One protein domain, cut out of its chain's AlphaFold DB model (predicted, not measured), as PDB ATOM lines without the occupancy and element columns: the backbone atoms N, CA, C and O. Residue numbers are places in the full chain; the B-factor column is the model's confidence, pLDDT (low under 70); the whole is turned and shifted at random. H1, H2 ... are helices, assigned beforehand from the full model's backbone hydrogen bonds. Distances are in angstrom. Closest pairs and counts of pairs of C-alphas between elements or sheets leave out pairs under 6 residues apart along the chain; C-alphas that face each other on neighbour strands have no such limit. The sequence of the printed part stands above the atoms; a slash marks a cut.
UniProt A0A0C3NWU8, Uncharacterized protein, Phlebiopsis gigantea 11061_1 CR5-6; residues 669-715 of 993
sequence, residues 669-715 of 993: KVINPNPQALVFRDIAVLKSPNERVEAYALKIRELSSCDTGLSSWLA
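Overview. This is residues 669 to 715 of the 993 residues of an uncharacterized protein of Phlebiopsis gigantea 11061_1 CR5-6 (UniProt A0A0C3NWU8). An extended stretch with no named element, residues 669 to 688, runs out along one side of the long helix H1, which leads back, and the short helix H2 lies beyond H1 at one end of a rod. The printed part has 47 residues with two named helices, H1 then H2, and no named strand. The class is all helix, though under half of the residues, 23, are in named elements. It is loose, with a radius of gyration of the C-alphas of 12.4 A and spans of 41 by 15 by 13 A.

Arrangement. Residues 670 to 671 form a short parallel pairing with residues 706 to 707. H1, residues 689 to 705, and H2, residues 710 to 715, are apart, though a tight link of 4 residues joins them. In H1 and H2 every O i to N i+4 pair is within hydrogen-bond range.

Along the chain. H1 begins at C-alpha 689 (52.354, 49.145, 37.994) and spans 25.0 A. H2 ends at C-alpha 715 (13.637, 43.926, 37.351).

Size, cuts and confidence. The C-alphas farthest apart, of Ser 688 and Ala 715, are 41.2 A apart. The printed part has no cut, and no printed residue is under pLDDT 70.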
ATOM      1  N   LYS A 669      24.246  37.427  30.669       92.06
ATOM      2  CA  LYS A 669      25.214  37.687  31.727       92.06
ATOM      3  C   LYS A 669      25.101  36.582  32.766       92.06
ATOM      4  O   LYS A 669      23.993  36.233  33.174       92.06
ATOM      5  N   VAL A 670      26.239  36.064  33.217       93.62
ATOM      6  CA  VAL A 670      26.260  35.101  34.321       93.62
ATOM      7  C   VAL A 670      25.861  35.850  35.586       93.62
ATOM      8  O   VAL A 670      26.580  36.753  36.020       93.62
ATOM      9  N   ILE A 671      24.704  35.512  36.159       93.69
ATOM     10  CA  ILE A 671      24.245  36.107  37.415       93.69
ATOM     11  C   ILE A 671      25.112  35.531  38.534       93.69
ATOM     12  O   ILE A 671      24.917  34.396  38.961       93.69
ATOM     13  N   ASN A 672      26.076  36.321  38.993       95.44
ATOM     14  CA  ASN A 672      26.917  36.012  40.138       95.44
ATOM     15  C   ASN A 672      26.894  37.245  41.053       95.44
ATOM     16  O   ASN A 672      27.385  38.293  40.635       95.44
ATOM     17  N   PRO A 673      26.333  37.165  42.274       92.19
ATOM     18  CA  PRO A 673      26.237  38.318  43.168       92.19
ATOM     19  C   PRO A 673      27.605  38.823  43.650       92.19
ATOM     20  O   PRO A 673      27.703  39.971  44.078       92.19
ATOM     21  N   ASN A 674      28.654  37.995  43.582       93.88
ATOM     22  CA  ASN A 674      29.999  38.334  44.039       93.88
ATOM     23  C   ASN A 674      31.063  37.722  43.096       93.88
ATOM     24  O   ASN A 674      31.700  36.724  43.445       93.88
ATOM     25  N   PRO A 675      31.229  38.260  41.869       94.88
ATOM     26  CA  PRO A 675      32.258  37.798  40.943       94.88
ATOM     27  C   PRO A 675      33.652  38.094  41.510       94.88
ATOM     28  O   PRO A 675      33.837  39.071  42.244       94.88
ATOM     29  N   GLN A 676      34.651  37.285  41.148       93.44
ATOM     30  CA  GLN A 676      36.020  37.454  41.652       93.44
ATOM     31  C   GLN A 676      36.619  38.812  41.254       93.44
ATOM     32  O   GLN A 676      37.554  39.291  41.900       93.44
ATOM     33  N   ALA A 677      36.053  39.484  40.252       94.50
ATOM     34  CA  ALA A 677      36.403  40.849  39.896       94.50
ATOM     35  C   ALA A 677      35.940  41.973  40.835       94.50
ATOM     36  O   ALA A 677      36.393  43.104  40.662       94.50
ATOM     37  N   LEU A 678      35.120  41.695  41.854       94.06
ATOM     38  CA  LEU A 678      34.941  42.625  42.982       94.06
ATOM     39  C   LEU A 678      36.014  42.447  44.072       94.06
ATOM     40  O   LEU A 678      36.156  43.302  44.946       94.06
ATOM     41  N   VAL A 679      36.784  41.354  44.034       94.12
ATOM     42  CA  VAL A 679      37.767  41.001  45.065       94.12
ATOM     43  C   VAL A 679      39.172  41.376  44.593       94.12
ATOM     44  O   VAL A 679      39.953  40.528  44.176       94.12
ATOM     45  N   PHE A 680      39.523  42.659  44.721       93.00
ATOM     46  CA  PHE A 680      40.825  43.246  44.338       93.00
ATOM     47  C   PHE A 680      42.046  42.746  45.156       93.00
ATOM     48  O   PHE A 680      43.063  43.437  45.243       93.00
ATOM     49  N   ARG A 681      41.958  41.577  45.810       96.38
ATOM     50  CA  ARG A 681      43.036  41.007  46.640       96.38
ATOM     51  C   ARG A 681      44.246  40.584  45.807       96.38
ATOM     52  O   ARG A 681      45.361  40.718  46.289       96.38
ATOM     53  N   ASP A 682      44.028  40.109  44.584       95.81
ATOM     54  CA  ASP A 682      45.087  39.729  43.644       95.81
ATOM     55  C   ASP A 682      45.843  40.954  43.107       95.81
ATOM     56  O   ASP A 682      47.064  41.026  43.235       95.81
ATOM     57  N   ILE A 683      45.127  41.973  42.622       97.25
ATOM     58  CA  ILE A 683      45.719  43.243  42.164       97.25
ATOM     59  C   ILE A 683      46.556  43.915  43.267       97.25
ATOM     60  O   ILE A 683      47.568  44.548  42.975       97.25
ATOM     61  N   ALA A 684      46.175  43.762  44.538       96.62
ATOM     62  CA  ALA A 684      46.923  44.304  45.672       96.62
ATOM     63  C   ALA A 684      48.241  43.562  45.993       96.62
ATOM     64  O   ALA A 684      49.035  44.081  46.776       96.62
ATOM     65  N   VAL A 685      48.476  42.372  45.426       97.56
ATOM     66  CA  VAL A 685      49.714  41.581  45.597       97.56
ATOM     67  C   VAL A 685      50.710  41.820  44.452       97.56
ATOM     68  O   VAL A 685      51.917  41.675  44.647       97.56
ATOM     69  N   LEU A 686      50.224  42.224  43.274       97.94
ATOM     70  CA  LEU A 686      51.048  42.523  42.098       97.94
ATOM     71  C   LEU A 686      51.947  43.742  42.345       97.94
ATOM     72  O   LEU A 686      51.476  44.822  42.718       97.94
ATOM     73  N   LYS A 687      53.257  43.573  42.139       98.00
ATOM     74  CA  LYS A 687      54.259  44.582  42.519       98.00
ATOM     75  C   LYS A 687      54.370  45.678  41.467       98.00
ATOM     76  O   LYS A 687      54.301  46.864  41.814       98.00
ATOM     77  N   SER A 688      54.527  45.326  40.188       98.31
ATOM     78  CA  SER A 688      54.723  46.348  39.157       98.31
ATOM     79  C   SER A 688      53.433  47.143  38.897       98.31
ATOM     80  O   SER A 688      52.323  46.672  39.178       98.31
ATOM     81  N   PRO A 689      53.533  48.390  38.402       98.00
ATOM     82  CA  PRO A 689      52.354  49.145  37.994       98.00
ATOM     83  C   PRO A 689      51.697  48.550  36.737       98.00
ATOM     84  O   PRO A 689      50.481  48.656  36.598       98.00
ATOM     85  N   ASN A 690      52.464  47.900  35.850       98.06
ATOM     86  CA  ASN A 690      51.935  47.348  34.601       98.06
ATOM     87  C   ASN A 690      51.077  46.095  34.841       98.06
ATOM     88  O   ASN A 690      49.929  46.066  34.406       98.06
ATOM     89  N   GLU A 691      51.568  45.132  35.634       98.00
ATOM     90  CA  GLU A 691      50.782  43.964  36.084       98.00
ATOM     91  C   GLU A 691      49.432  44.390  36.679       98.00
ATOM     92  O   GLU A 691      48.391  43.806  36.383       98.00
ATOM     93  N   ARG A 692      49.436  45.444  37.507       98.31
ATOM     94  CA  ARG A 692      48.219  45.974  38.131       98.31
ATOM     95  C   ARG A 692      47.248  46.556  37.105       98.31
ATOM     96  O   ARG A 692      46.052  46.305  37.220       98.31
ATOM     97  N   VAL A 693      47.730  47.288  36.099       98.12
ATOM     98  CA  VAL A 693      46.891  47.818  35.004       98.12
ATOM     99  C   VAL A 693      46.292  46.687  34.161       98.12
ATOM    100  O   VAL A 693      45.092  46.716  33.875       98.12
ATOM    101  N   GLU A 694      47.078  45.668  33.815       97.81
ATOM    102  CA  GLU A 694      46.605  44.500  33.061       97.81
ATOM    103  C   GLU A 694      45.570  43.692  33.856       97.81
ATOM    104  O   GLU A 694      44.493  43.372  33.341       97.81
ATOM    105  N   ALA A 695      45.822  43.452  35.145       97.88
ATOM    106  CA  ALA A 695      44.874  42.790  36.031       97.88
ATOM    107  C   ALA A 695      43.579  43.607  36.214       97.88
ATOM    108  O   ALA A 695      42.490  43.036  36.121       97.88
ATOM    109  N   TYR A 696      43.648  44.937  36.369       97.88
ATOM    110  CA  TYR A 696      42.451  45.794  36.345       97.88
ATOM    111  C   TYR A 696      41.668  45.649  35.029       97.88
ATOM    112  O   TYR A 696      40.439  45.550  35.066       97.88
ATOM    113  N   ALA A 697      42.340  45.588  33.875       97.56
ATOM    114  CA  ALA A 697      41.680  45.420  32.579       97.56
ATOM    115  C   ALA A 697      40.963  44.061  32.454       97.56
ATOM    116  O   ALA A 697      39.814  44.009  31.997       97.56
ATOM    117  N   LEU A 698      41.587  42.970  32.915       96.56
ATOM    118  CA  LEU A 698      40.961  41.642  32.976       96.56
ATOM    119  C   LEU A 698      39.739  41.628  33.911       96.56
ATOM    120  O   LEU A 698      38.682  41.113  33.543       96.56
ATOM    121  N   LYS A 699      39.842  42.264  35.079       97.19
ATOM    122  CA  LYS A 699      38.765  42.340  36.078       97.19
ATOM    123  C   LYS A 699      37.581  43.179  35.577       97.19
ATOM    124  O   LYS A 699      36.430  42.767  35.703       97.19
ATOM    125  N   ILE A 700      37.836  44.298  34.894       95.88
ATOM    126  CA  ILE A 700      36.793  45.084  34.208       95.88
ATOM    127  C   ILE A 700      36.101  44.250  33.113       95.88
ATOM    128  O   ILE A 700      34.879  44.333  32.949       95.88
ATOM    129  N   ARG A 701      36.847  43.403  32.391       95.38
ATOM    130  CA  ARG A 701      36.287  42.484  31.388       95.38
ATOM    131  C   ARG A 701      35.374  41.431  32.029       95.38
ATOM    132  O   ARG A 701      34.262  41.249  31.537       95.38
ATOM    133  N   GLU A 702      35.778  40.820  33.144       94.56
ATOM    134  CA  GLU A 702      34.962  39.871  33.924       94.56
ATOM    135  C   GLU A 702      33.650  40.521  34.423       94.56
ATOM    136  O   GLU A 702      32.562  39.982  34.191       94.56
ATOM    137  N   LEU A 703      33.720  41.738  34.989       94.75
ATOM    138  CA  LEU A 703      32.538  42.521  35.400       94.75
ATOM    139  C   LEU A 703      31.603  42.871  34.230       94.75
ATOM    140  O   LEU A 703      30.401  43.064  34.430       94.75
ATOM    141  N   SER A 704      32.115  42.945  32.998       94.00
ATOM    142  CA  SER A 704      31.270  43.177  31.823       94.00
ATOM    143  C   SER A 704      30.397  41.958  31.482       94.00
ATOM    144  O   SER A 704      29.237  42.137  31.095       94.00
ATOM    145  N   SER A 705      30.913  40.741  31.695       94.62
ATOM    146  CA  SER A 705      30.227  39.457  31.461       94.62
ATOM    147  C   SER A 705      29.340  38.988  32.619       94.62
ATOM    148  O   SER A 705      28.327  38.331  32.376       94.62
ATOM    149  N   CYS A 706      29.675  39.330  33.863       95.50
ATOM    150  CA  CYS A 706      28.839  39.013  35.021       95.50
ATOM    151  C   CYS A 706      27.688  40.019  35.192       95.50
ATOM    152  O   CYS A 706      27.745  41.162  34.724       95.50
ATOM    153  N   ASP A 707      26.631  39.604  35.884       94.81
ATOM    154  CA  ASP A 707      25.644  40.497  36.490       94.81
ATOM    155  C   ASP A 707      25.694  40.305  38.003       94.81
ATOM    156  O   ASP A 707      25.475  39.195  38.486       94.81
ATOM    157  N   THR A 708      25.944  41.379  38.752       93.69
ATOM    158  CA  THR A 708      26.032  41.386  40.224       93.69
ATOM    159  C   THR A 708      24.665  41.239  40.909       93.69
ATOM    160  O   THR A 708      24.458  41.696  42.031       93.69
ATOM    161  N   GLY A 709      23.681  40.669  40.209       91.50
ATOM    162  CA  GLY A 709      22.272  40.663  40.592       91.50
ATOM    163  C   GLY A 709      21.569  42.013  40.413       91.50
ATOM    164  O   GLY A 709      20.360  42.083  40.622       91.50
ATOM    165  N   LEU A 710      22.267  43.078  39.996       86.56
ATOM    166  CA  LEU A 710      21.693  44.421  39.886       86.56
ATOM    167  C   LEU A 710      20.593  44.504  38.818       86.56
ATOM    168  O   LEU A 710      19.598  45.196  39.044       86.56
ATOM    169  N   SER A 711      20.710  43.795  37.687       88.75
ATOM    170  CA  SER A 711      19.614  43.774  36.702       88.75
ATOM    171  C   SER A 711      18.406  42.976  37.196       88.75
ATOM    172  O   SER A 711      17.271  43.375  36.935       88.75
ATOM    173  N   SER A 712      18.635  41.913  37.975       88.81
ATOM    174  CA  SER A 712      17.576  41.138  38.631       88.81
ATOM    175  C   SER A 712      16.851  41.976  39.687       88.81
ATOM    176  O   SER A 712      15.629  42.099  39.635       88.81
ATOM    177  N   TRP A 713      17.594  42.663  40.563       91.94
ATOM    178  CA  TRP A 713      17.045  43.602  41.546       91.94
ATOM    179  C   TRP A 713      16.286  44.758  40.888       91.94
ATOM    180  O   TRP A 713      15.218  45.148  41.351       91.94
ATOM    181  N   LEU A 714      16.787  45.298  39.774       93.50
ATOM    182  CA  LEU A 714      16.096  46.362  39.049       93.50
ATOM    183  C   LEU A 714      14.834  45.841  38.335       93.50
ATOM    184  O   LEU A 714      13.840  46.562  38.249       93.50
ATOM    185  N   ALA A 715      14.827  44.583  37.885       92.38
ATOM    186  CA  ALA A 715      13.637  43.926  37.351       92.38
ATOM    187  C   ALA A 715      12.583  43.659  38.441       92.38
ATOM    188  O   ALA A 715      11.414  43.994  38.230       92.38
TER     189      ALA A 715